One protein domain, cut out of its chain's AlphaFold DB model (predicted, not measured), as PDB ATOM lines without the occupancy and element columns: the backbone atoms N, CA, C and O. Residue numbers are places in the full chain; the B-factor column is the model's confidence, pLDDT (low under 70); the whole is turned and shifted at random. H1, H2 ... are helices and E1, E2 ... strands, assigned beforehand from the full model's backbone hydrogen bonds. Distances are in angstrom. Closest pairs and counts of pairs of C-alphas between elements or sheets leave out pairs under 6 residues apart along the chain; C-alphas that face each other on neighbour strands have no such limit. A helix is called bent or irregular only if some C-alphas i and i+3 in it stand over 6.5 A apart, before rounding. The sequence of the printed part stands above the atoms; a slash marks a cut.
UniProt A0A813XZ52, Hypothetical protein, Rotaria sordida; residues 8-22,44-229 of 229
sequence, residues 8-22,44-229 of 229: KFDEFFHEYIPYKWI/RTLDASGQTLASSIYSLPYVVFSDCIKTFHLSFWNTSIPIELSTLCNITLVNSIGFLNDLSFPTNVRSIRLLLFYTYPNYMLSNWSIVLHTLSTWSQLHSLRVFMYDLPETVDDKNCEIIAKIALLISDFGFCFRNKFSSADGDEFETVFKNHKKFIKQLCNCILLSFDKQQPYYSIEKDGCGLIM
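What this domain is: This is residues 8 to 22 and 44 to 229 of the 229 residues of the protein "Hypothetical protein" of Rotaria sordida (UniProt A0A813XZ52). A wide, twisted wall of eight strands has H4 and the long H5 over one face, near the E7 end. H2, H3, H4 and H5 touch in turn, while H1 and the loop of residues 50 to 70 lie at the E1 end. The printed part has 201 residues, with five named helices and eight named strands in the order H1 E1 E2 E3 H2 E4 H3 E5 H4 E6 H5 E7 E8. The mixed sheet runs E1 E2 E3 E4 E5 E6 E8 E7; the class is mixed, helices and strands, in two layers, H4 and H5 on one face of the sheet. The whole is compact, with a radius of gyration of the C-alphas of 18.2 A and spans of 50 by 42 by 25 A.

How they stand to each other: H1, residues 8 to 16, is not on the sheet and touches no helix. E1, residues 45 to 49, is an edge strand, parallel to E2, residues 71 to 75; N 46 and O 71, 2.9 A apart, are within hydrogen-bond range. Parallel neighbours follow in turn: E3, residues 90 to 94 (N 72 to O 90, 2.9 A), E4, residues 111 to 117 (N 93 to O 113, 2.8 A), E5, residues 143 to 149 (N 114 to O 145, 2.8 A), and E6, residues 172 to 178 (N 146 to O 174, 2.8 A). E8, residues 224 to 228, is antiparallel to E6, with N 177 and O 225 at 2.8 A, and forms a hairpin with edge strand E7, residues 217 to 221, with N 228 and O 217 at 2.8 A. H2, residues 97 to 101, only grazes the sheet and touches H3, residues 125 to 136; their closest C-alphas, Leu 100 and Val 131, are 5.8 A apart. H3, not on the sheet, touches H4, residues 157 to 167, at a shallow tilt of 32 degrees, the same way; the closest C-alphas, Ser 136 and Ile 166, are 5.5 A apart. H5, residues 186 to 210, touches H4 with residues 199 to 207 alone, at a steep tilt of 55 degrees; the closest C-alphas, Ala 164 and Ile 207, are 5.2 A apart. H5 lies over E8 at a height over the sheet of 8.9 A, and only just not over E7, on which 2 of its C-alphas fall. E3 H2 E4, E4 H3 E5 and E5 H4 E6 are strand-helix-strand units, parallel neighbour strands with a helix between; E6 H5 E7 is a split one, with E8 between its strands, and these four crossovers are right-handed. Every O i to N i+4 pair is within hydrogen-bond range in H1, H4 and H5, against 6 of 8 in H3 and 0 of 1 in H2, where 2 of 2 O i to N i+3 pairs are.

Where its parts are: H1 begins at C-alpha 8 (199.919, 242.178, 180.891). H5 measures 36.6 A, E4 19.9 A and H3 17.3 A; H3 is irregular, with C-alphas 126 and 129 7.5 A apart. E8 ends at C-alpha 228 (166.973, 263.601, 175.384).

The domain as a whole: The C-alphas farthest apart, Tyr 58 and Asp 212, are 55.1 A apart. Residues 23 to 43 are not printed; C-alphas 22 and 44 are 17.1 A apart across the cut. The links E1 to E2 and E2 to E3 are long. The mean pLDDT of the printed part is 72.1, and 75 residues are under 70, among them 8 to 22, 50 to 68 and 211 to 223.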
ATOM      1  N   LYS A   8     201.223 242.372 181.551       38.12
ATOM      2  CA  LYS A   8     199.919 242.178 180.891       38.12
ATOM      3  C   LYS A   8     199.347 243.419 180.200       38.12
ATOM      4  O   LYS A   8     198.598 243.309 179.238       38.12
ATOM      5  N   PHE A   9     199.626 244.604 180.732       42.59
ATOM      6  CA  PHE A   9     199.130 245.860 180.176       42.59
ATOM      7  C   PHE A   9     200.010 246.324 179.011       42.59
ATOM      8  O   PHE A   9     199.486 246.790 178.002       42.59
ATOM      9  N   ASP A  10     201.326 246.115 179.117       41.06
ATOM     10  CA  ASP A  10     202.253 246.260 177.990       41.06
ATOM     11  C   ASP A  10     201.925 245.266 176.866       41.06
ATOM     12  O   ASP A  10     201.864 245.671 175.709       41.06
ATOM     13  N   GLU A  11     201.641 244.001 177.191       44.47
ATOM     14  CA  GLU A  11     201.155 242.985 176.245       44.47
ATOM     15  C   GLU A  11     199.844 243.423 175.582       44.47
ATOM     16  O   GLU A  11     199.776 243.435 174.360       44.47
ATOM     17  N   PHE A  12     198.845 243.896 176.340       48.56
ATOM     18  CA  PHE A  12     197.590 244.405 175.769       48.56
ATOM     19  C   PHE A  12     197.822 245.519 174.733       48.56
ATOM     20  O   PHE A  12     197.257 245.490 173.638       48.56
ATOM     21  N   PHE A  13     198.675 246.499 175.050       49.38
ATOM     22  CA  PHE A  13     199.009 247.546 174.088       49.38
ATOM     23  C   PHE A  13     199.799 246.999 172.903       49.38
ATOM     24  O   PHE A  13     199.478 247.322 171.768       49.38
ATOM     25  N   HIS A  14     200.815 246.172 173.131       49.41
ATOM     26  CA  HIS A  14     201.682 245.675 172.068       49.41
ATOM     27  C   HIS A  14     201.003 244.673 171.128       49.41
ATOM     28  O   HIS A  14     201.270 244.713 169.926       49.41
ATOM     29  N   GLU A  15     200.136 243.807 171.650       48.47
ATOM     30  CA  GLU A  15     199.426 242.776 170.892       48.47
ATOM     31  C   GLU A  15     198.209 243.340 170.152       48.47
ATOM     32  O   GLU A  15     197.965 242.951 169.008       48.47
ATOM     33  N   TYR A  16     197.472 244.283 170.755       49.94
ATOM     34  CA  TYR A  16     196.175 244.715 170.222       49.94
ATOM     35  C   TYR A  16     196.141 246.152 169.684       49.94
ATOM     36  O   TYR A  16     195.263 246.471 168.879       49.94
ATOM     37  N   ILE A  17     197.084 247.024 170.070       48.56
ATOM     38  CA  ILE A  17     197.116 248.439 169.656       48.56
ATOM     39  C   ILE A  17     198.527 248.817 169.157       48.56
ATOM     40  O   ILE A  17     199.361 249.290 169.929       48.56
ATOM     41  N   PRO A  18     198.830 248.670 167.850       48.19
ATOM     42  CA  PRO A  18     200.172 248.893 167.312       48.19
ATOM     43  C   PRO A  18     200.791 250.220 167.780       48.19
ATOM     44  O   PRO A  18     200.179 251.277 167.643       48.19
ATOM     45  N   TYR A  19     202.042 250.184 168.256       38.53
ATOM     46  CA  TYR A  19     202.761 251.311 168.889       38.53
ATOM     47  C   TYR A  19     202.749 252.630 168.095       38.53
ATOM     48  O   TYR A  19     202.912 253.713 168.648       38.53
ATOM     49  N   LYS A  20     202.558 252.555 166.774       39.09
ATOM     50  CA  LYS A  20     202.486 253.719 165.882       39.09
ATOM     51  C   LYS A  20     201.173 254.508 166.027       39.09
ATOM     52  O   LYS A  20     201.071 255.584 165.445       39.09
ATOM     53  N   TRP A  21     200.157 253.944 166.685       37.00
ATOM     54  CA  TRP A  21     198.758 254.396 166.652       37.00
ATOM     55  C   TRP A  21     198.210 254.721 168.057       37.00
ATOM     56  O   TRP A  21     197.027 254.987 168.230       37.00
ATOM     57  N   ILE A  22     199.057 254.733 169.087       42.62
ATOM     58  CA  ILE A  22     198.717 255.323 170.388       42.62
ATOM     59  C   ILE A  22     199.211 256.764 170.342       42.62
ATOM     60  O   ILE A  22     200.385 257.043 170.575       42.62
ATOM     61  N   ARG A  44     191.679 256.333 185.685       66.56
ATOM     62  CA  ARG A  44     190.399 255.689 185.365       66.56
ATOM     63  C   ARG A  44     190.047 255.756 183.885       66.56
ATOM     64  O   ARG A  44     189.034 255.174 183.516       66.56
ATOM     65  N   THR A  45     190.840 256.436 183.061       68.62
ATOM     66  CA  THR A  45     190.546 256.657 181.640       68.62
ATOM     67  C   THR A  45     191.707 256.196 180.771       68.62
ATOM     68  O   THR A  45     192.857 256.519 181.061       68.62
ATOM     69  N   LEU A  46     191.389 255.462 179.711       72.00
ATOM     70  CA  LEU A  46     192.310 255.039 178.665       72.00
ATOM     71  C   LEU A  46     191.876 255.660 177.333       72.00
ATOM     72  O   LEU A  46     190.713 255.524 176.970       72.00
ATOM     73  N   ASP A  47     192.796 256.300 176.612       70.81
ATOM     74  CA  ASP A  47     192.560 256.900 175.292       70.81
ATOM     75  C   ASP A  47     193.386 256.171 174.210       70.81
ATOM     76  O   ASP A  47     194.578 255.924 174.398       70.81
ATOM     77  N   ALA A  48     192.773 255.854 173.066       70.94
ATOM     78  CA  ALA A  48     193.416 255.250 171.892       70.94
ATOM     79  C   ALA A  48     192.869 255.857 170.579       70.94
ATOM     80  O   ALA A  48     191.692 256.217 170.508       70.94
ATOM     81  N   SER A  49     193.698 256.000 169.529       72.50
ATOM     82  CA  SER A  49     193.294 256.697 168.290       72.50
ATOM     83  C   SER A  49     194.025 256.249 167.012       72.50
ATOM     84  O   SER A  49     195.225 256.440 166.891       72.50
ATOM     85  N   GLY A  50     193.299 255.803 165.984       61.56
ATOM     86  CA  GLY A  50     193.852 255.184 164.767       61.56
ATOM     87  C   GLY A  50     194.354 256.104 163.642       61.56
ATOM     88  O   GLY A  50     194.724 255.584 162.591       61.56
ATOM     89  N   GLN A  51     194.371 257.441 163.791       59.12
ATOM     90  CA  GLN A  51     194.733 258.361 162.692       59.12
ATOM     91  C   GLN A  51     195.886 259.347 162.909       59.12
ATOM     92  O   GLN A  51     196.229 259.757 164.015       59.12
ATOM     93  N   THR A  52     196.476 259.669 161.753       45.22
ATOM     94  CA  THR A  52     197.815 260.160 161.423       45.22
ATOM     95  C   THR A  52     197.971 261.676 161.549       45.22
ATOM     96  O   THR A  52     197.412 262.403 160.735       45.22
ATOM     97  N   LEU A  53     198.777 262.114 162.522       40.56
ATOM     98  CA  LEU A  53     199.478 263.409 162.681       40.56
ATOM     99  C   LEU A  53     199.362 263.905 164.128       40.56
ATOM    100  O   LEU A  53     198.754 264.927 164.419       40.56
ATOM    101  N   ALA A  54     200.004 263.189 165.043       35.81
ATOM    102  CA  ALA A  54     200.663 263.817 166.177       35.81
ATOM    103  C   ALA A  54     201.791 262.895 166.638       35.81
ATOM    104  O   ALA A  54     201.608 261.690 166.793       35.81
ATOM    105  N   SER A  55     202.961 263.509 166.759       31.33
ATOM    106  CA  SER A  55     204.244 263.003 167.237       31.33
ATOM    107  C   SER A  55     204.158 261.894 168.283       31.33
ATOM    108  O   SER A  55     203.418 262.002 169.257       31.33
ATOM    109  N   SER A  56     205.020 260.893 168.114       30.62
ATOM    110  CA  SER A  56     205.413 259.929 169.136       30.62
ATOM    111  C   SER A  56     205.718 260.641 170.455       30.62
ATOM    112  O   SER A  56     206.733 261.325 170.586       30.62
ATOM    113  N   ILE A  57     204.840 260.471 171.442       31.44
ATOM    114  CA  ILE A  57     205.137 260.832 172.825       31.44
ATOM    115  C   ILE A  57     205.612 259.559 173.516       31.44
ATOM    116  O   ILE A  57     204.854 258.614 173.717       31.44
ATOM    117  N   TYR A  58     206.900 259.548 173.845       30.72
ATOM    118  CA  TYR A  58     207.516 258.544 174.695       30.72
ATOM    119  C   TYR A  58     207.109 258.757 176.157       30.72
ATOM    120  O   TYR A  58     207.167 259.878 176.650       30.72
ATOM    121  N   SER A  59     206.792 257.636 176.812       31.66
ATOM    122  CA  SER A  59     206.934 257.333 178.244       31.66
ATOM    123  C   SER A  59     206.346 258.319 179.270       31.66
ATOM    124  O   SER A  59     206.852 259.416 179.488       31.66
ATOM    125  N   LEU A  60     205.354 257.839 180.029       40.84
ATOM    126  CA  LEU A  60     205.066 258.326 181.382       40.84
ATOM    127  C   LEU A  60     205.501 257.259 182.410       40.84
ATOM    128  O   LEU A  60     205.264 256.072 182.185       40.84
ATOM    129  N   PRO A  61     206.121 257.650 183.537       33.06
ATOM    130  CA  PRO A  61     206.736 256.749 184.511       33.06
ATOM    131  C   PRO A  61     205.730 256.222 185.551       33.06
ATOM    132  O   PRO A  61     206.002 256.269 186.751       33.06
ATOM    133  N   TYR A  62     204.555 255.752 185.123       43.56
ATOM    134  CA  TYR A  62     203.495 255.337 186.048       43.56
ATOM    135  C   TYR A  62     202.912 253.969 185.692       43.56
ATOM    136  O   TYR A  62     202.542 253.712 184.551       43.56
ATOM    137  N   VAL A  63     202.807 253.107 186.704       46.66
ATOM    138  CA  VAL A  63     202.135 251.805 186.637       46.66
ATOM    139  C   VAL A  63     200.625 252.048 186.609       46.66
ATOM    140  O   VAL A  63     200.071 252.591 187.565       46.66
ATOM    141  N   VAL A  64     199.960 251.657 185.521       52.97
ATOM    142  CA  VAL A  64     198.493 251.637 185.423       52.97
ATOM    143  C   VAL A  64     198.042 250.193 185.542       52.97
ATOM    144  O   VAL A  64     198.482 249.349 184.763       52.97
ATOM    145  N   PHE A  65     197.179 249.898 186.507       58.38
ATOM    146  CA  PHE A  65     196.550 248.586 186.584       58.38
ATOM    147  C   PHE A  65     195.271 248.577 185.741       58.38
ATOM    148  O   PHE A  65     194.465 249.510 185.793       58.38
ATOM    149  N   SER A  66     195.087 247.529 184.936       62.28
ATOM    150  CA  SER A  66     193.930 247.380 184.044       62.28
ATOM    151  C   SER A  66     192.597 247.310 184.800       62.28
ATOM    152  O   SER A  66     191.578 247.781 184.302       62.28
ATOM    153  N   ASP A  67     192.615 246.805 186.032       65.50
ATOM    154  CA  ASP A  67     191.481 246.748 186.965       65.50
ATOM    155  C   ASP A  67     191.100 248.111 187.579       65.50
ATOM    156  O   ASP A  67     190.180 248.205 188.388       65.50
ATOM    157  N   CYS A  68     191.801 249.187 187.220       68.62
ATOM    158  CA  CYS A  68     191.477 250.544 187.653       68.62
ATOM    159  C   CYS A  68     190.803 251.370 186.548       68.62
ATOM    160  O   CYS A  68     190.213 252.420 186.831       68.62
ATOM    161  N   ILE A  69     190.854 250.902 185.297       73.06
ATOM    162  CA  ILE A  69     190.334 251.628 184.139       73.06
ATOM    163  C   ILE A  69     188.816 251.462 184.088       73.06
ATOM    164  O   ILE A  69     188.280 250.362 183.968       73.06
ATOM    165  N   LYS A  70     188.113 252.590 184.187       79.25
ATOM    166  CA  LYS A  70     186.648 252.671 184.185       79.25
ATOM    167  C   LYS A  70     186.088 253.284 182.911       79.25
ATOM    168  O   LYS A  70     184.921 253.073 182.602       79.25
ATOM    169  N   THR A  71     186.903 254.030 182.178       79.94
ATOM    170  CA  THR A  71     186.517 254.758 180.977       79.94
ATOM    171  C   THR A  71     187.487 254.434 179.852       79.94
ATOM    172  O   THR A  71     188.699 254.481 180.045       79.94
ATOM    173  N   PHE A  72     186.960 254.147 178.669       81.00
ATOM    174  CA  PHE A  72     187.755 253.913 177.473       81.00
ATOM    175  C   PHE A  72     187.309 254.840 176.350       81.00
ATOM    176  O   PHE A  72     186.125 254.914 176.029       81.00
ATOM    177  N   HIS A  73     188.246 255.565 175.760       82.06
ATOM    178  CA  HIS A  73     188.016 256.410 174.607       82.06
ATOM    179  C   HIS A  73     188.752 255.830 173.406       82.06
ATOM    180  O   HIS A  73     189.969 255.656 173.437       82.06
ATOM    181  N   LEU A  74     188.016 255.579 172.333       79.94
ATOM    182  CA  LEU A  74     188.558 255.044 171.094       79.94
ATOM    183  C   LEU A  74     188.188 255.958 169.939       79.94
ATOM    184  O   LEU A  74     187.018 256.294 169.757       79.94
ATOM    185  N   SER A  75     189.184 256.362 169.162       80.69
ATOM    186  CA  SER A  75     188.998 257.272 168.037       80.69
ATOM    187  C   SER A  75     189.504 256.682 166.728       80.69
ATOM    188  O   SER A  75     190.574 256.087 166.674       80.69
ATOM    189  N   PHE A  76     188.746 256.895 165.656       75.56
ATOM    190  CA  PHE A  76     189.091 256.533 164.284       75.56
ATOM    191  C   PHE A  76     189.601 255.096 164.125       75.56
ATOM    192  O   PHE A  76     190.585 254.863 163.423       75.56
ATOM    193  N   TRP A  77     188.923 254.134 164.741       74.88
ATOM    194  CA  TRP A  77     189.268 252.718 164.679       74.88
ATOM    195  C   TRP A  77     188.163 251.910 164.000       74.88
ATOM    196  O   TRP A  77     186.985 252.102 164.287       74.88
ATOM    197  N   ASN A  78     188.517 250.999 163.094       68.00
ATOM    198  CA  ASN A  78     187.538 250.229 162.313       68.00
ATOM    199  C   ASN A  78     187.532 248.723 162.602       68.00
ATOM    200  O   ASN A  78     186.634 248.031 162.125       68.00
ATOM    201  N   THR A  79     188.488 248.216 163.381       67.38
ATOM    202  CA  THR A  79     188.521 246.810 163.792       67.38
ATOM    203  C   THR A  79     187.990 246.628 165.210       67.38
ATOM    204  O   THR A  79     188.026 247.547 166.029       67.38
ATOM    205  N   SER A  80     187.522 245.419 165.520       65.06
ATOM    206  CA  SER A  80     187.374 245.026 166.920       65.06
ATOM    207  C   SER A  80     188.745 245.034 167.603       65.06
ATOM    208  O   SER A  80     189.763 244.746 166.963       65.06
ATOM    209  N   ILE A  81     188.757 245.385 168.885       65.25
ATOM    210  CA  ILE A  81     189.912 245.238 169.768       65.25
ATOM    211  C   ILE A  81     189.403 244.406 170.949       65.25
ATOM    212  O   ILE A  81     188.450 244.836 171.602       65.25
ATOM    213  N   PRO A  82     189.977 243.231 171.237       61.50
ATOM    214  CA  PRO A  82     189.602 242.485 172.431       61.50
ATOM    215  C   PRO A  82     190.049 243.290 173.654       61.50
ATOM    216  O   PRO A  82     191.233 243.569 173.802       61.50
ATOM    217  N   ILE A  83     189.108 243.714 174.504       65.19
ATOM    218  CA  ILE A  83     189.394 244.538 175.690       65.19
ATOM    219  C   ILE A  83     189.067 243.775 176.968       65.19
ATOM    220  O   ILE A  83     187.908 243.649 177.359       65.19
ATOM    221  N   GLU A  84     190.111 243.358 177.681       68.94
ATOM    222  CA  GLU A  84     190.003 242.713 178.993       68.94
ATOM    223  C   GLU A  84     190.141 243.733 180.137       68.94
ATOM    224  O   GLU A  84     191.074 243.705 180.940       68.94
ATOM    225  N   LEU A  85     189.190 244.670 180.214       73.81
ATOM    226  CA  LEU A  85     189.105 245.659 181.295       73.81
ATOM    227  C   LEU A  85     187.892 245.355 182.178       73.81
ATOM    228  O   LEU A  85     186.780 245.816 181.924       73.81
ATOM    229  N   SER A  86     188.104 244.568 183.235       74.88
ATOM    230  CA  SER A  86     187.036 244.072 184.118       74.88
ATOM    231  C   SER A  86     186.227 245.181 184.806       74.88
ATOM    232  O   SER A  86     185.050 244.987 185.115       74.88
ATOM    233  N   THR A  87     186.827 246.354 185.017       77.06
ATOM    234  CA  THR A  87     186.191 247.522 185.646       77.06
ATOM    235  C   THR A  87     185.655 248.559 184.667       77.06
ATOM    236  O   THR A  87     185.168 249.607 185.107       77.06
ATOM    237  N   LEU A  88     185.733 248.298 183.358       81.75
ATOM    238  CA  LEU A  88     185.258 249.219 182.334       81.75
ATOM    239  C   LEU A  88     183.748 249.428 182.467       81.75
ATOM    240  O   LEU A  88     182.968 248.484 182.376       81.75
ATOM    241  N   CYS A  89     183.339 250.680 182.659       86.19
ATOM    242  CA  CYS A  89     181.934 251.054 182.785       86.19
ATOM    243  C   CYS A  89     181.493 252.130 181.782       86.19
ATOM    244  O   CYS A  89     180.298 252.231 181.507       86.19
ATOM    245  N   ASN A  90     182.424 252.913 181.229       86.81
ATOM    246  CA  ASN A  90     182.129 254.010 180.309       86.81
ATOM    247  C   ASN A  90     182.943 253.894 179.024       86.81
ATOM    248  O   ASN A  90     184.141 253.615 179.065       86.81
ATOM    249  N   ILE A  91     182.321 254.199 177.890       86.62
ATOM    250  CA  ILE A  91     182.992 254.191 176.592       86.62
ATOM    251  C   ILE A  91     182.664 255.464 175.830       86.62
ATOM    252  O   ILE A  91     181.506 255.862 175.744       86.62
ATOM    253  N   THR A  92     183.679 256.064 175.219       87.31
ATOM    254  CA  THR A  92     183.508 257.101 174.202       87.31
ATOM    255  C   THR A  92     184.103 256.605 172.891       87.31
ATOM    256  O   THR A  92     185.293 256.325 172.821       87.31
ATOM    257  N   LEU A  93     183.296 256.523 171.839       87.31
ATOM    258  CA  LEU A  93     183.733 256.138 170.500       87.31
ATOM    259  C   LEU A  93     183.633 257.339 169.568       87.31
ATOM    260  O   LEU A  93     182.550 257.890 169.381       87.31
ATOM    261  N   VAL A  94     184.746 257.717 168.952       86.50
ATOM    262  CA  VAL A  94     184.821 258.739 167.905       86.50
ATOM    263  C   VAL A  94     185.061 258.033 166.580       86.50
ATOM    264  O   VAL A  94     186.111 257.419 166.418       86.50
ATOM    265  N   ASN A  95     184.103 258.052 165.649       83.81
ATOM    266  CA  ASN A  95     184.189 257.319 164.370       83.81
ATOM    267  C   ASN A  95     184.757 255.894 164.518       83.81
ATOM    268  O   ASN A  95     185.622 255.465 163.760       83.81
ATOM    269  N   SER A  96     184.327 255.197 165.571       82.06
ATOM    270  CA  SER A  96     184.828 253.862 165.912       82.06
ATOM    271  C   SER A  96     183.693 252.897 166.215       82.06
ATOM    272  O   SER A  96     183.813 252.017 167.050       82.06
ATOM    273  N   ILE A  97     182.546 253.079 165.567       83.75
ATOM    274  CA  ILE A  97     181.332 252.302 165.860       83.75
ATOM    275  C   ILE A  97     181.454 250.832 165.473       83.75
ATOM    276  O   ILE A  97     180.798 250.000 166.089       83.75
ATOM    277  N   GLY A  98     182.335 250.499 164.522       78.00
ATOM    278  CA  GLY A  98     182.646 249.111 164.173       78.00
ATOM    279  C   GLY A  98     183.213 248.307 165.347       78.00
ATOM    280  O   GLY A  98     183.077 247.090 165.371       78.00
ATOM    281  N   PHE A  99     183.757 248.986 166.357       78.12
ATOM    282  CA  PHE A  99     184.187 248.382 167.614       78.12
ATOM    283  C   PHE A  99     183.045 247.684 168.373       78.12
ATOM    284  O   PHE A  99     183.276 246.693 169.054       78.12
ATOM    285  N   LEU A 100     181.800 248.152 168.219       80.88
ATOM    286  CA  LEU A 100     180.617 247.552 168.849       80.88
ATOM    287  C   LEU A 100     180.069 246.332 168.092       80.88
ATOM    288  O   LEU A 100     179.080 245.742 168.520       80.88
ATOM    289  N   ASN A 101     180.672 245.952 166.964       76.62
ATOM    290  CA  ASN A 101     180.251 244.757 166.232       76.62
ATOM    291  C   ASN A 101     180.708 243.459 166.917       76.62
ATOM    292  O   ASN A 101     180.211 242.390 166.573       76.62
ATOM    293  N   ASP A 102     181.650 243.537 167.859       68.88
ATOM    294  CA  ASP A 102     182.143 242.377 168.592       68.88
ATOM    295  C   ASP A 102     181.326 242.133 169.865       68.88
ATOM    296  O   ASP A 102     181.168 243.006 170.720       68.88
ATOM    297  N   LEU A 103     180.793 240.918 169.977       58.19
ATOM    298  CA  LEU A 103     179.941 240.474 171.078       58.19
ATOM    299  C   LEU A 103     180.737 240.038 172.317       58.19
ATOM    300  O   LEU A 103     180.133 239.768 173.351       58.19
ATOM    301  N   SER A 104     182.071 239.984 172.247       61.56
ATOM    302  CA  SER A 104     182.951 239.624 173.374       61.56
ATOM    303  C   SER A 104     183.142 240.746 174.410       61.56
ATOM    304  O   SER A 104     184.032 240.689 175.258       61.56
ATOM    305  N   PHE A 105     182.295 241.775 174.361       65.94
ATOM    306  CA  PHE A 105     182.442 242.992 175.146       65.94
ATOM    307  C   PHE A 105     182.247 242.773 176.660       65.94
ATOM    308  O   PHE A 105     181.344 242.026 177.052       65.94
ATOM    309  N   PRO A 106     183.017 243.450 177.543       63.94
ATOM    310  CA  PRO A 106     182.792 243.378 178.983       63.94
ATOM    311  C   PRO A 106     181.352 243.749 179.356       63.94
ATOM    312  O   PRO A 106     180.855 244.830 179.050       63.94
ATOM    313  N   THR A 107     180.704 242.854 180.099       66.50
ATOM    314  CA  THR A 107     179.296 242.946 180.521       66.50
ATOM    315  C   THR A 107     178.999 244.102 181.480       66.50
ATOM    316  O   THR A 107     177.834 244.362 181.767       66.50
ATOM    317  N   ASN A 108     180.030 244.799 181.967       82.75
ATOM    318  CA  ASN A 108     179.940 245.845 182.989       82.75
ATOM    319  C   ASN A 108     179.749 247.266 182.431       82.75
ATOM    320  O   ASN A 108     179.693 248.227 183.206       82.75
ATOM    321  N   VAL A 109     179.665 247.430 181.108       87.56
ATOM    322  CA  VAL A 109     179.499 248.747 180.483       87.56
ATOM    323  C   VAL A 109     178.101 249.296 180.753       87.56
ATOM    324  O   VAL A 109     177.095 248.668 180.439       87.56
ATOM    325  N   ARG A 110     178.054 250.513 181.304       89.62
ATOM    326  CA  ARG A 110     176.821 251.211 181.691       89.62
ATOM    327  C   ARG A 110     176.565 252.476 180.892       89.62
ATOM    328  O   ARG A 110     175.420 252.914 180.822       89.62
ATOM    329  N   SER A 111     177.605 253.078 180.317       90.75
ATOM    330  CA  SER A 111     177.489 254.312 179.543       90.75
ATOM    331  C   SER A 111     178.299 254.251 178.258       90.75
ATOM    332  O   SER A 111     179.482 253.905 178.273       90.75
ATOM    333  N   ILE A 112     177.664 254.627 177.149       91.06
ATOM    334  CA  ILE A 112     178.303 254.739 175.841       91.06
ATOM    335  C   ILE A 112     178.014 256.113 175.251       91.06
ATOM    336  O   ILE A 112     176.875 256.579 175.198       91.06
ATOM    337  N   ARG A 113     179.065 256.747 174.743       90.56
ATOM    338  CA  ARG A 113     178.998 257.971 173.961       90.56
ATOM    339  C   ARG A 113     179.538 257.714 172.564       90.56
ATOM    340  O   ARG A 113     180.694 257.340 172.413       90.56
ATOM    341  N   LEU A 114     178.723 257.961 171.549       89.88
ATOM    342  CA  LEU A 114     179.091 257.866 170.142       89.88
ATOM    343  C   LEU A 114     179.212 259.274 169.563       89.88
ATOM    344  O   LEU A 114     178.288 260.078 169.663       89.88
ATOM    345  N   LEU A 115     180.362 259.569 168.972       87.88
ATOM    346  CA  LEU A 115     180.682 260.824 168.305       87.88
ATOM    347  C   LEU A 115     181.013 260.485 166.852       87.88
ATOM    348  O   LEU A 115     182.034 259.858 166.572       87.88
ATOM    349  N   LEU A 116     180.129 260.857 165.935       86.88
ATOM    350  CA  LEU A 116     180.241 260.508 164.527       86.88
ATOM    351  C   LEU A 116     180.402 261.765 163.698       86.88
ATOM    352  O   LEU A 116     179.513 262.603 163.686       86.88
ATOM    353  N   PHE A 117     181.518 261.888 163.002       85.38
ATOM    354  CA  PHE A 117     181.831 263.013 162.140       85.38
ATOM    355  C   PHE A 117     181.864 262.530 160.696       85.38
ATOM    356  O   PHE A 117     182.728 261.727 160.342       85.38
ATOM    357  N   TYR A 118     180.921 263.011 159.884       82.56
ATOM    358  CA  TYR A 118     180.738 262.571 158.497       82.56
ATOM    359  C   TYR A 118     181.995 262.758 157.639       82.56
ATOM    360  O   TYR A 118     182.369 261.881 156.866       82.56
ATOM    361  N   THR A 119     182.682 263.886 157.815       77.56
ATOM    362  CA  THR A 119     183.880 264.251 157.046       77.56
ATOM    363  C   THR A 119     185.144 263.519 157.486       77.56
ATOM    364  O   THR A 119     186.184 263.652 156.842       77.56
ATOM    365  N   TYR A 120     185.082 262.754 158.580       75.75
ATOM    366  CA  TYR A 120     186.238 262.052 159.114       75.75
ATOM    367  C   TYR A 120     186.214 260.561 158.761       75.75
ATOM    368  O   TYR A 120     185.151 259.957 158.606       75.75
ATOM    369  N   PRO A 121     187.386 259.918 158.698       64.94
ATOM    370  CA  PRO A 121     187.485 258.506 158.349       64.94
ATOM    371  C   PRO A 121     186.822 257.582 159.370       64.94
ATOM    372  O   PRO A 121     186.566 257.976 160.508       64.94
ATOM    373  N   ASN A 122     186.569 256.337 158.956       67.38
ATOM    374  CA  ASN A 122     185.886 255.301 159.746       67.38
ATOM    375  C   ASN A 122     184.450 255.670 160.172       67.38
ATOM    376  O   ASN A 122     183.854 255.047 161.051       67.38
ATOM    377  N   TYR A 123     183.856 256.650 159.490       70.69
ATOM    378  CA  TYR A 123     182.423 256.886 159.507       70.69
ATOM    379  C   TYR A 123     181.694 255.718 158.811       70.69
ATOM    380  O   TYR A 123     181.937 255.451 157.636       70.69
ATOM    381  N   MET A 124     180.836 254.983 159.530       67.50
ATOM    382  CA  MET A 124     180.227 253.729 159.039       67.50
ATOM    383  C   MET A 124     178.710 253.640 159.295       67.50
ATOM    384  O   MET A 124     178.252 252.780 160.050       67.50
ATOM    385  N   LEU A 125     177.904 254.481 158.636       66.81
ATOM    386  CA  LEU A 125     176.429 254.400 158.715       66.81
ATOM    387  C   LEU A 125     175.866 253.021 158.362       66.81
ATOM    388  O   LEU A 125     174.890 252.585 158.962       66.81
ATOM    389  N   SER A 126     176.487 252.312 157.417       69.31
ATOM    390  CA  SER A 126     176.009 251.004 156.955       69.31
ATOM    391  C   SER A 126     175.946 249.946 158.061       69.31
ATOM    392  O   SER A 126     175.184 248.991 157.951       69.31
ATOM    393  N   ASN A 127     176.718 250.115 159.141       72.81
ATOM    394  CA  ASN A 127     176.781 249.158 160.248       72.81
ATOM    395  C   ASN A 127     175.801 249.490 161.380       72.81
ATOM    396  O   ASN A 127     175.738 248.761 162.371       72.81
ATOM    397  N   TRP A 128     175.027 250.571 161.250       76.31
ATOM    398  CA  TRP A 128     174.191 251.084 162.330       76.31
ATOM    399  C   TRP A 128     173.169 250.059 162.816       76.31
ATOM    400  O   TRP A 128     173.033 249.865 164.017       76.31
ATOM    401  N   SER A 129     172.520 249.316 161.913       78.00
ATOM    402  CA  SER A 129     171.552 248.283 162.308       78.00
ATOM    403  C   SER A 129     172.172 247.176 163.170       78.00
ATOM    404  O   SER A 129     171.532 246.715 164.112       78.00
ATOM    405  N   ILE A 130     173.411 246.760 162.873       82.62
ATOM    406  CA  ILE A 130     174.128 245.737 163.653       82.62
ATOM    407  C   ILE A 130     174.488 246.306 165.025       82.62
ATOM    408  O   ILE A 130     174.171 245.701 166.043       82.62
ATOM    409  N   VAL A 131     175.071 247.507 165.055       83.62
ATOM    410  CA  VAL A 131     175.460 248.194 166.293       83.62
ATOM    411  C   VAL A 131     174.255 248.398 167.208       83.62
ATOM    412  O   VAL A 131     174.311 248.063 168.388       83.62
ATOM    413  N   LEU A 132     173.144 248.900 166.671       83.25
ATOM    414  CA  LEU A 132     171.911 249.102 167.424       83.25
ATOM    415  C   LEU A 132     171.361 247.776 167.964       83.25
ATOM    416  O   LEU A 132     170.972 247.705 169.128       83.25
ATOM    417  N   HIS A 133     171.370 246.714 167.152       82.00
ATOM    418  CA  HIS A 133     170.969 245.392 167.622       82.00
ATOM    419  C   HIS A 133     171.853 244.933 168.791       82.00
ATOM    420  O   HIS A 133     171.320 244.535 169.825       82.00
ATOM    421  N   THR A 134     173.180 245.050 168.681       82.94
ATOM    422  CA  THR A 134     174.107 244.716 169.771       82.94
ATOM    423  C   THR A 134     173.788 245.509 171.037       82.94
ATOM    424  O   THR A 134     173.572 244.910 172.089       82.94
ATOM    425  N   LEU A 135     173.655 246.834 170.936       85.19
ATOM    426  CA  LEU A 135     173.345 247.703 172.074       85.19
ATOM    427  C   LEU A 135     172.013 247.350 172.748       85.19
ATOM    428  O   LEU A 135     171.919 247.408 173.970       85.19
ATOM    429  N   SER A 136     171.001 246.927 171.981       81.88
ATOM    430  CA  SER A 136     169.704 246.519 172.540       81.88
ATOM    431  C   SER A 136     169.784 245.278 173.440       81.88
ATOM    432  O   SER A 136     168.912 245.069 174.279       81.88
ATOM    433  N   THR A 137     170.839 244.465 173.302       82.31
ATOM    434  CA  THR A 137     171.050 243.261 174.125       82.31
ATOM    435  C   THR A 137     171.821 243.529 175.421       82.31
ATOM    436  O   THR A 137     171.934 242.639 176.265       82.31
ATOM    437  N   TRP A 138     172.350 244.741 175.615       84.31
ATOM    438  CA  TRP A 138     173.200 245.066 176.760       84.31
ATOM    439  C   TRP A 138     172.367 245.477 177.974       84.31
ATOM    440  O   TRP A 138     172.063 246.647 178.180       84.31
ATOM    441  N   SER A 139     172.041 244.503 178.823       82.19
ATOM    442  CA  SER A 139     171.160 244.690 179.986       82.19
ATOM    443  C   SER A 139     171.677 245.659 181.058       82.19
ATOM    444  O   SER A 139     170.880 246.169 181.841       82.19
ATOM    445  N   GLN A 140     172.989 245.913 181.117       86.75
ATOM    446  CA  GLN A 140     173.588 246.873 182.055       86.75
ATOM    447  C   GLN A 140     173.724 248.290 181.481       86.75
ATOM    448  O   GLN A 140     174.117 249.207 182.207       86.75
ATOM    449  N   LEU A 141     173.424 248.488 180.194       89.12
ATOM    450  CA  LEU A 141     173.515 249.798 179.568       89.12
ATOM    451  C   LEU A 141     172.408 250.695 180.132       89.12
ATOM    452  O   LEU A 141     171.226 250.418 179.978       89.12
ATOM    453  N   HIS A 142     172.797 251.783 180.786       89.62
ATOM    454  CA  HIS A 142     171.872 252.758 181.368       89.62
ATOM    455  C   HIS A 142     171.914 254.103 180.647       89.62
ATOM    456  O   HIS A 142     170.971 254.884 180.760       89.62
ATOM    457  N   SER A 143     173.002 254.379 179.926       90.00
ATOM    458  CA  SER A 143     173.235 255.645 179.243       90.00
ATOM    459  C   SER A 143     173.758 255.414 177.827       90.00
ATOM    460  O   SER A 143     174.784 254.756 177.637       90.00
ATOM    461  N   LEU A 144     173.079 255.984 176.832       91.44
ATOM    462  CA  LEU A 144     173.532 256.012 175.442       91.44
ATOM    463  C   LEU A 144     173.358 257.420 174.888       91.44
ATOM    464  O   LEU A 144     172.244 257.930 174.792       91.44
ATOM    465  N   ARG A 145     174.464 258.036 174.470       88.81
ATOM    466  CA  ARG A 145     174.453 259.358 173.838       88.81
ATOM    467  C   ARG A 145     175.087 259.299 172.463       88.81
ATOM    468  O   ARG A 145     176.267 258.984 172.347       88.81
ATOM    469  N   VAL A 146     174.325 259.648 171.438       89.81
ATOM    470  CA  VAL A 146     174.762 259.667 170.043       89.81
ATOM    471  C   VAL A 146     174.785 261.100 169.537       89.81
ATOM    472  O   VAL A 146     173.778 261.805 169.577       89.81
ATOM    473  N   PHE A 147     175.937 261.518 169.031       87.06
ATOM    474  CA  PHE A 147     176.133 262.811 168.396       87.06
ATOM    475  C   PHE A 147     176.639 262.587 166.977       87.06
ATOM    476  O   PHE A 147     177.701 261.998 166.780       87.06
ATOM    477  N   MET A 148     175.885 263.071 166.000       87.44
ATOM    478  CA  MET A 148     176.249 263.044 164.591       87.44
ATOM    479  C   MET A 148     176.548 264.459 164.123       87.44
ATOM    480  O   MET A 148     175.747 265.367 164.333       87.44
ATOM    481  N   TYR A 149     177.710 264.633 163.513       83.88
ATOM    482  CA  TYR A 149     178.251 265.907 163.084       83.88
ATOM    483  C   TYR A 149     178.311 265.980 161.562       83.88
ATOM    484  O   TYR A 149     178.868 265.081 160.923       83.88
ATOM    485  N   ASP A 150     177.772 267.080 161.031       81.56
ATOM    486  CA  ASP A 150     177.860 267.488 159.623       81.56
ATOM    487  C   ASP A 150     177.358 266.416 158.647       81.56
ATOM    488  O   ASP A 150     177.940 266.182 157.589       81.56
ATOM    489  N   LEU A 151     176.284 265.727 159.036       81.88
ATOM    490  CA  LEU A 151     175.727 264.633 158.259       81.88
ATOM    491  C   LEU A 151     174.827 265.158 157.128       81.88
ATOM    492  O   LEU A 151     173.960 265.978 157.419       81.88
ATOM    493  N   PRO A 152     174.978 264.713 155.866       79.19
ATOM    494  CA  PRO A 152     174.129 265.198 154.777       79.19
ATOM    495  C   PRO A 152     172.767 264.490 154.722       79.19
ATOM    496  O   PRO A 152     171.823 265.013 154.133       79.19
ATOM    497  N   GLU A 153     172.642 263.313 155.340       77.25
ATOM    498  CA  GLU A 153     171.450 262.462 155.271       77.25
ATOM    499  C   GLU A 153     171.040 261.941 156.652       77.25
ATOM    500  O   GLU A 153     171.860 261.773 157.547       77.25
ATOM    501  N   THR A 154     169.756 261.652 156.846       75.81
ATOM    502  CA  THR A 154     169.258 261.042 158.088       75.81
ATOM    503  C   THR A 154     169.391 259.522 158.062       75.81
ATOM    504  O   THR A 154     169.474 258.909 157.002       75.81
ATOM    505  N   VAL A 155     169.326 258.892 159.238       76.06
ATOM    506  CA  VAL A 155     169.161 257.434 159.333       76.06
ATOM    507  C   VAL A 155     167.784 257.032 158.774       76.06
ATOM    508  O   VAL A 155     166.833 257.807 158.874       76.06
ATOM    509  N   ASP A 156     167.672 255.842 158.179       79.50
ATOM    510  CA  ASP A 156     166.413 255.343 157.611       79.50
ATOM    511  C   ASP A 156     165.319 255.044 158.665       79.50
ATOM    512  O   ASP A 156     165.573 254.951 159.872       79.50
ATOM    513  N   ASP A 157     164.079 254.870 158.191       77.00
ATOM    514  CA  ASP A 157     162.900 254.616 159.034       77.00
ATOM    515  C   ASP A 157     163.035 253.336 159.874       77.00
ATOM    516  O   ASP A 157     162.643 253.302 161.042       77.00
ATOM    517  N   LYS A 158     163.644 252.285 159.311       80.00
ATOM    518  CA  LYS A 158     163.842 251.004 160.003       80.00
ATOM    519  C   LYS A 158     164.758 251.174 161.213       80.00
ATOM    520  O   LYS A 158     164.475 250.659 162.293       80.00
ATOM    521  N   ASN A 159     165.859 251.894 161.050       82.62
ATOM    522  CA  ASN A 159     166.766 252.199 162.143       82.62
ATOM    523  C   ASN A 159     166.131 253.173 163.144       82.62
ATOM    524  O   ASN A 159     166.399 253.040 164.335       82.62
ATOM    525  N   CYS A 160     165.255 254.090 162.713       84.81
ATOM    526  CA  CYS A 160     164.491 254.957 163.618       84.81
ATOM    527  C   CYS A 160     163.659 254.148 164.630       84.81
ATOM    528  O   CYS A 160     163.701 254.433 165.828       84.81
ATOM    529  N   GLU A 161     162.957 253.102 164.185       84.94
ATOM    530  CA  GLU A 161     162.191 252.220 165.080       84.94
ATOM    531  C   GLU A 161     163.081 251.465 166.076       84.94
ATOM    532  O   GLU A 161     162.723 251.301 167.244       84.94
ATOM    533  N   ILE A 162     164.251 251.000 165.632       85.38
ATOM    534  CA  ILE A 162     165.207 250.303 166.503       85.38
ATOM    535  C   ILE A 162     165.773 251.272 167.549       85.38
ATOM    536  O   ILE A 162     165.837 250.926 168.728       85.38
ATOM    537  N   ILE A 163     166.128 252.496 167.145       88.00
ATOM    538  CA  ILE A 163     166.597 253.548 168.057       88.00
ATOM    539  C   ILE A 163     165.519 253.855 169.101       88.00
ATOM    540  O   ILE A 163     165.835 253.927 170.287       88.00
ATOM    541  N   ALA A 164     164.254 253.976 168.685       86.94
ATOM    542  CA  ALA A 164     163.140 254.188 169.603       86.94
ATOM    543  C   ALA A 164     163.034 253.055 170.633       86.94
ATOM    544  O   ALA A 164     162.942 253.331 171.822       86.94
ATOM    545  N   LYS A 165     163.126 251.787 170.207       86.06
ATOM    546  CA  LYS A 165     163.109 250.633 171.123       86.06
ATOM    547  C   LYS A 165     164.257 250.670 172.126       86.06
ATOM    548  O   LYS A 165     164.026 250.416 173.301       86.06
ATOM    549  N   ILE A 166     165.470 251.008 171.686       86.19
ATOM    550  CA  ILE A 166     166.635 251.128 172.576       86.19
ATOM    551  C   ILE A 166     166.424 252.246 173.590       86.19
ATOM    552  O   ILE A 166     166.694 252.027 174.764       86.19
ATOM    553  N   ALA A 167     165.905 253.400 173.163       85.56
ATOM    554  CA  ALA A 167     165.633 254.534 174.044       85.56
ATOM    555  C   ALA A 167     164.716 254.166 175.225       85.56
ATOM    556  O   ALA A 167     164.871 254.721 176.304       85.56
ATOM    557  N   LEU A 168     163.809 253.196 175.052       84.06
ATOM    558  CA  LEU A 168     162.932 252.709 176.126       84.06
ATOM    559  C   LEU A 168     163.628 251.784 177.131       84.06
ATOM    560  O   LEU A 168     163.106 251.564 178.223       84.06
ATOM    561  N   LEU A 169     164.768 251.199 176.761       83.88
ATOM    562  CA  LEU A 169     165.507 250.244 177.594       83.88
ATOM    563  C   LEU A 169     166.533 250.922 178.509       83.88
ATOM    564  O   LEU A 169     167.071 250.277 179.406       83.88
ATOM    565  N   ILE A 170     166.811 252.207 178.291       86.56
ATOM    566  CA  ILE A 170     167.890 252.952 178.942       86.56
ATOM    567  C   ILE A 170     167.346 254.198 179.642       86.56
ATOM    568  O   ILE A 170     166.379 254.806 179.201       86.56
ATOM    569  N   SER A 171     167.972 254.575 180.755       84.75
ATOM    570  CA  SER A 171     167.501 255.667 181.620       84.75
ATOM    571  C   SER A 171     168.029 257.055 181.250       84.75
ATOM    572  O   SER A 171     167.491 258.037 181.740       84.75
ATOM    573  N   ASP A 172     169.118 257.135 180.483       83.75
ATOM    574  CA  ASP A 172     169.714 258.382 179.982       83.75
ATOM    575  C   ASP A 172     169.984 258.214 178.486       83.75
ATOM    576  O   ASP A 172     171.008 257.656 178.075       83.75
ATOM    577  N   PHE A 173     169.045 258.659 177.660       85.88
ATOM    578  CA  PHE A 173     169.170 258.574 176.209       85.88
ATOM    579  C   PHE A 173     169.387 259.955 175.607       85.88
ATOM    580  O   PHE A 173     168.713 260.920 175.954       85.88
ATOM    581  N   GLY A 174     170.309 260.050 174.654       86.19
ATOM    582  CA  GLY A 174     170.530 261.260 173.874       86.19
ATOM    583  C   GLY A 174     170.798 260.931 172.414       86.19
ATOM    584  O   GLY A 174     171.658 260.104 172.113       86.19
ATOM    585  N   PHE A 175     170.121 261.618 171.500       86.50
ATOM    586  CA  PHE A 175     170.335 261.466 170.064       86.50
ATOM    587  C   PHE A 175     170.292 262.824 169.375       86.50
ATOM    588  O   PHE A 175     169.258 263.489 169.369       86.50
ATOM    589  N   CYS A 176     171.421 263.249 168.808       87.44
ATOM    590  CA  CYS A 176     171.611 264.617 168.338       87.44
ATOM    591  C   CYS A 176     172.288 264.669 166.967       87.44
ATOM    592  O   CYS A 176     173.299 264.004 166.740       87.44
ATOM    593  N   PHE A 177     171.799 265.567 166.116       84.31
ATOM    594  CA  PHE A 177     172.510 266.084 164.950       84.31
ATOM    595  C   PHE A 177     173.080 267.460 165.290       84.31
ATOM    596  O   PHE A 177     172.393 268.298 165.882       84.31
ATOM    597  N   ARG A 178     174.338 267.696 164.931       81.06
ATOM    598  CA  ARG A 178     175.063 268.947 165.151       81.06
ATOM    599  C   ARG A 178     175.744 269.359 163.852       81.06
ATOM    600  O   ARG A 178     176.307 268.523 163.155       81.06
ATOM    601  N   ASN A 179     175.753 270.652 163.576       72.81
ATOM    602  CA  ASN A 179     176.498 271.223 162.462       72.81
ATOM    603  C   ASN A 179     177.687 271.976 163.066       72.81
ATOM    604  O   ASN A 179     177.496 272.952 163.789       72.81
ATOM    605  N   LYS A 180     178.904 271.461 162.879       64.38
ATOM    606  CA  LYS A 180     180.116 271.968 163.547       64.38
ATOM    607  C   LYS A 180     181.157 272.475 162.557       64.38
ATOM    608  O   LYS A 180     181.884 273.406 162.892       64.38
ATOM    609  N   PHE A 181     181.230 271.876 161.371       56.81
ATOM    610  CA  PHE A 181     182.269 272.156 160.382       56.81
ATOM    611  C   PHE A 181     181.720 272.499 158.991       56.81
ATOM    612  O   PHE A 181     182.513 272.764 158.089       56.81
ATOM    613  N   SER A 182     180.397 272.502 158.787       54.88
ATOM    614  CA  SER A 182     179.811 272.752 157.467       54.88
ATOM    615  C   SER A 182     180.090 274.176 156.959       54.88
ATOM    616  O   SER A 182     179.557 275.149 157.491       54.88
ATOM    617  N   SER A 183     180.855 274.278 155.872       53.22
ATOM    618  CA  SER A 183     180.957 275.458 155.001       53.22
ATOM    619  C   SER A 183     179.865 275.478 153.921       53.22
ATOM    620  O   SER A 183     180.059 276.092 152.877       53.22
ATOM    621  N   ALA A 184     178.781 274.720 154.120       54.59
ATOM    622  CA  ALA A 184     177.744 274.508 153.118       54.59
ATOM    623  C   ALA A 184     177.037 275.826 152.772       54.59
ATOM    624  O   ALA A 184     176.731 276.620 153.668       54.59
ATOM    625  N   ASP A 185     176.774 276.036 151.480       58.62
ATOM    626  CA  ASP A 185     175.957 277.146 150.997       58.62
ATOM    627  C   ASP A 185     174.577 277.120 151.680       58.62
ATOM    628  O   ASP A 185     174.022 276.055 151.977       58.62
ATOM    629  N   GLY A 186     174.024 278.305 151.960       62.91
ATOM    630  CA  GLY A 186     172.872 278.475 152.858       62.91
ATOM    631  C   GLY A 186     171.643 277.615 152.522       62.91
ATOM    632  O   GLY A 186     170.971 277.138 153.438       62.91
ATOM    633  N   ASP A 187     171.393 277.352 151.238       62.03
ATOM    634  CA  ASP A 187     170.224 276.595 150.766       62.03
ATOM    635  C   ASP A 187     170.348 275.075 151.002       62.03
ATOM    636  O   ASP A 187     169.371 274.395 151.350       62.03
ATOM    637  N   GLU A 188     171.558 274.523 150.866       70.88
ATOM    638  CA  GLU A 188     171.829 273.102 151.120       70.88
ATOM    639  C   GLU A 188     171.781 272.815 152.626       70.88
ATOM    640  O   GLU A 188     171.134 271.861 153.071       70.88
ATOM    641  N   PHE A 189     172.358 273.717 153.428       73.62
ATOM    642  CA  PHE A 189     172.296 273.654 154.888       73.62
ATOM    643  C   PHE A 189     170.853 273.644 155.408       73.62
ATOM    644  O   PHE A 189     170.502 272.838 156.278       73.62
ATOM    645  N   GLU A 190     169.993 274.523 154.885       77.38
ATOM    646  CA  GLU A 190     168.607 274.614 155.339       77.38
ATOM    647  C   GLU A 190     167.826 273.328 155.033       77.38
ATOM    648  O   GLU A 190     167.027 272.862 155.856       77.38
ATOM    649  N   THR A 191     168.085 272.722 153.875       81.94
ATOM    650  CA  THR A 191     167.452 271.468 153.450       81.94
ATOM    651  C   THR A 191     167.869 270.301 154.346       81.94
ATOM    652  O   THR A 191     167.011 269.597 154.887       81.94
ATOM    653  N   VAL A 192     169.171 270.140 154.592       82.06
ATOM    654  CA  VAL A 192     169.712 269.104 155.489       82.06
ATOM    655  C   VAL A 192     169.167 269.273 156.910       82.06
ATOM    656  O   VAL A 192     168.674 268.323 157.525       82.06
ATOM    657  N   PHE A 193     169.146 270.504 157.429       81.75
ATOM    658  CA  PHE A 193     168.635 270.772 158.772       81.75
ATOM    659  C   PHE A 193     167.128 270.500 158.907       81.75
ATOM    660  O   PHE A 193     166.678 269.993 159.941       81.75
ATOM    661  N   LYS A 194     166.329 270.785 157.867       85.06
ATOM    662  CA  LYS A 194     164.904 270.405 157.817       85.06
ATOM    663  C   LYS A 194     164.726 268.888 157.893       85.06
ATOM    664  O   LYS A 194     163.857 268.428 158.640       85.06
ATOM    665  N   ASN A 195     165.562 268.119 157.195       86.19
ATOM    666  CA  ASN A 195     165.522 266.656 157.232       86.19
ATOM    667  C   ASN A 195     165.877 266.113 158.624       86.19
ATOM    668  O   ASN A 195     165.105 265.330 159.181       86.19
ATOM    669  N   HIS A 196     166.951 266.605 159.252       86.75
ATOM    670  CA  HIS A 196     167.307 266.231 160.630       86.75
ATOM    671  C   HIS A 196     166.178 266.526 161.628       86.75
ATOM    672  O   HIS A 196     165.823 265.676 162.448       86.75
ATOM    673  N   LYS A 197     165.540 267.701 161.527       84.44
ATOM    674  CA  LYS A 197     164.374 268.047 162.358       84.44
ATOM    675  C   LYS A 197     163.212 267.083 162.158       84.44
ATOM    676  O   LYS A 197     162.561 266.708 163.133       84.44
ATOM    677  N   LYS A 198     162.920 266.713 160.907       87.75
ATOM    678  CA  LYS A 198     161.851 265.763 160.580       87.75
ATOM    679  C   LYS A 198     162.130 264.402 161.219       87.75
ATOM    680  O   LYS A 198     161.238 263.864 161.870       87.75
ATOM    681  N   PHE A 199     163.366 263.917 161.123       88.69
ATOM    682  CA  PHE A 199     163.787 262.673 161.761       88.69
ATOM    683  C   PHE A 199     163.627 262.721 163.287       88.69
ATOM    684  O   PHE A 199     163.006 261.834 163.861       88.69
ATOM    685  N   ILE A 200     164.113 263.772 163.963       86.12
ATOM    686  CA  ILE A 200     163.985 263.885 165.430       86.12
ATOM    687  C   ILE A 200     162.514 263.884 165.869       86.12
ATOM    688  O   ILE A 200     162.163 263.250 166.864       86.12
ATOM    689  N   LYS A 201     161.631 264.546 165.110       86.25
ATOM    690  CA  LYS A 201     160.182 264.504 165.362       86.25
ATOM    691  C   LYS A 201     159.606 263.101 165.186       86.25
ATOM    692  O   LYS A 201     158.800 262.674 166.006       86.25
ATOM    693  N   GLN A 202     160.010 262.390 164.139       88.50
ATOM    694  CA  GLN A 202     159.578 261.015 163.899       88.50
ATOM    695  C   GLN A 202     160.041 260.077 165.017       88.50
ATOM    696  O   GLN A 202     159.221 259.346 165.560       88.50
ATOM    697  N   LEU A 203     161.307 260.170 165.432       87.62
ATOM    698  CA  LEU A 203     161.849 259.398 166.549       87.62
ATOM    699  C   LEU A 203     161.071 259.657 167.848       87.62
ATOM    700  O   LEU A 203     160.686 258.712 168.533       87.62
ATOM    701  N   CYS A 204     160.779 260.926 168.150       85.38
ATOM    702  CA  CYS A 204     159.944 261.316 169.287       85.38
ATOM    703  C   CYS A 204     158.562 260.646 169.238       85.38
ATOM    704  O   CYS A 204     158.123 260.053 170.222       85.38
ATOM    705  N   ASN A 205     157.905 260.671 168.075       86.12
ATOM    706  CA  ASN A 205     156.604 260.031 167.892       86.12
ATOM    707  C   ASN A 205     156.680 258.508 168.073       86.12
ATOM    708  O   ASN A 205     155.814 257.942 168.732       86.12
ATOM    709  N   CYS A 206     157.709 257.845 167.538       86.50
ATOM    710  CA  CYS A 206     157.911 256.405 167.724       86.50
ATOM    711  C   CYS A 206     158.056 256.031 169.209       86.50
ATOM    712  O   CYS A 206     157.498 255.026 169.647       86.50
ATOM    713  N   ILE A 207     158.769 256.852 169.983       83.56
ATOM    714  CA  ILE A 207     158.944 256.669 171.429       83.56
ATOM    715  C   ILE A 207     157.615 256.881 172.163       83.56
ATOM    716  O   ILE A 207     157.214 256.027 172.947       83.56
ATOM    717  N   LEU A 208     156.901 257.975 171.872       82.94
ATOM    718  CA  LEU A 208     155.614 258.303 172.497       82.94
ATOM    719  C   LEU A 208     154.541 257.241 172.239       82.94
ATOM    720  O   LEU A 208     153.824 256.862 173.156       82.94
ATOM    721  N   LEU A 209     154.452 256.724 171.011       80.31
ATOM    722  CA  LEU A 209     153.521 255.642 170.667       80.31
ATOM    723  C   LEU A 209     153.832 254.334 171.407       80.31
ATOM    724  O   LEU A 209     152.968 253.468 171.508       80.31
ATOM    725  N   SER A 210     155.059 254.190 171.904       73.12
ATOM    726  CA  SER A 210     155.538 252.986 172.576       73.12
ATOM    727  C   SER A 210     155.586 253.125 174.104       73.12
ATOM    728  O   SER A 210     155.914 252.148 174.778       73.12
ATOM    729  N   PHE A 211     155.298 254.307 174.672       68.75
ATOM    730  CA  PHE A 211     155.524 254.581 176.094       68.75
ATOM    731  C   PHE A 211     154.481 255.524 176.716       68.75
ATOM    732  O   PHE A 211     154.443 256.716 176.434       68.75
ATOM    733  N   ASP A 212     153.689 255.002 177.659       60.41
ATOM    734  CA  ASP A 212     152.593 255.740 178.312       60.41
ATOM    735  C   ASP A 212     153.030 256.700 179.440       60.41
ATOM    736  O   ASP A 212     152.192 257.414 179.992       60.41
ATOM    737  N   LYS A 213     154.306 256.702 179.869       55.66
ATOM    738  CA  LYS A 213     154.669 257.258 181.196       55.66
ATOM    739  C   LYS A 213     155.746 258.344 181.252       55.66
ATOM    740  O   LYS A 213     155.848 258.987 182.294       55.66
ATOM    741  N   GLN A 214     156.505 258.609 180.189       57.97
ATOM    742  CA  GLN A 214     157.476 259.716 180.161       57.97
ATOM    743  C   GLN A 214     157.509 260.378 178.783       57.97
ATOM    744  O   GLN A 214     157.712 259.710 177.772       57.97
ATOM    745  N   GLN A 215     157.297 261.697 178.753       63.41
ATOM    746  CA  GLN A 215     157.451 262.480 177.532       63.41
ATOM    747  C   GLN A 215     158.942 262.757 177.297       63.41
ATOM    748  O   GLN A 215     159.572 263.358 178.171       63.41
ATOM    749  N   PRO A 216     159.515 262.359 176.148       65.50
ATOM    750  CA  PRO A 216     160.877 262.726 175.796       65.50
ATOM    751  C   PRO A 216     161.025 264.247 175.702       65.50
ATOM    752  O   PRO A 216     160.167 264.939 175.145       65.50
ATOM    753  N   TYR A 217     162.140 264.771 176.207       64.00
ATOM    754  CA  TYR A 217     162.498 266.168 176.015       64.00
ATOM    755  C   TYR A 217     163.165 266.330 174.651       64.00
ATOM    756  O   TYR A 217     164.259 265.828 174.392       64.00
ATOM    757  N   TYR A 218     162.509 267.053 173.753       67.00
ATOM    758  CA  TYR A 218     163.065 267.374 172.445       67.00
ATOM    759  C   TYR A 218     163.601 268.812 172.446       67.00
ATOM    760  O   TYR A 218     162.950 269.728 172.951       67.00
ATOM    761  N   SER A 219     164.786 269.010 171.867       67.12
ATOM    762  CA  SER A 219     165.428 270.318 171.741       67.12
ATOM    763  C   SER A 219     165.786 270.599 170.285       67.12
ATOM    764  O   SER A 219     166.409 269.785 169.598       67.12
ATOM    765  N   ILE A 220     165.407 271.784 169.811       65.12
ATOM    766  CA  ILE A 220     165.907 272.357 168.563       65.12
ATOM    767  C   ILE A 220     166.737 273.574 168.941       65.12
ATOM    768  O   ILE A 220     166.215 274.550 169.473       65.12
ATOM    769  N   GLU A 221     168.021 273.524 168.616       61.62
ATOM    770  CA  GLU A 221     168.953 274.633 168.763       61.62
ATOM    771  C   GLU A 221     169.260 275.239 167.388       61.62
ATOM    772  O   GLU A 221     168.861 274.715 166.347       61.62
ATOM    773  N   LYS A 222     169.966 276.372 167.370       55.59
ATOM    774  CA  LYS A 222     170.353 277.055 166.129       55.59
ATOM    775  C   LYS A 222     171.243 276.178 165.235       55.59
ATOM    776  O   LYS A 222     171.022 276.128 164.031       55.59
ATOM    777  N   ASP A 223     172.174 275.447 165.849       61.19
ATOM    778  CA  ASP A 223     173.233 274.695 165.158       61.19
ATOM    779  C   ASP A 223     173.061 273.167 165.292       61.19
ATOM    780  O   ASP A 223     174.001 272.386 165.128       61.19
ATOM    781  N   GLY A 224     171.852 272.714 165.636       74.50
ATOM    782  CA  GLY A 224     171.575 271.297 165.812       74.50
ATOM    783  C   GLY A 224     170.177 270.995 166.329       74.50
ATOM    784  O   GLY A 224     169.424 271.870 166.750       74.50
ATOM    785  N   CYS A 225     169.818 269.723 166.308       75.75
ATOM    786  CA  CYS A 225     168.569 269.240 166.880       75.75
ATOM    787  C   CYS A 225     168.794 267.884 167.530       75.75
ATOM    788  O   CYS A 225     169.598 267.084 167.049       75.75
ATOM    789  N   GLY A 226     168.073 267.612 168.609       82.25
ATOM    790  CA  GLY A 226     168.213 266.354 169.313       82.25
ATOM    791  C   GLY A 226     167.062 266.033 170.245       82.25
ATOM    792  O   GLY A 226     166.176 266.850 170.497       82.25
ATOM    793  N   LEU A 227     167.099 264.808 170.740       76.50
ATOM    794  CA  LEU A 227     166.156 264.250 171.692       76.50
ATOM    795  C   LEU A 227     166.930 263.737 172.904       76.50
ATOM    796  O   LEU A 227     167.982 263.118 172.737       76.50
ATOM    797  N   ILE A 228     166.420 264.029 174.099       73.75
ATOM    798  CA  ILE A 228     166.973 263.601 175.384       73.75
ATOM    799  C   ILE A 228     165.839 263.000 176.230       73.75
ATOM    800  O   ILE A 228     164.741 263.560 176.275       73.75
ATOM    801  N   MET A 229     166.103 261.872 176.887       71.56
ATOM    802  CA  MET A 229     165.199 261.202 177.832       71.56
ATOM    803  C   MET A 229     165.931 260.840 179.110       71.56
ATOM    804  O   MET A 229     167.087 260.373 178.988       71.56
TER     805      MET A 229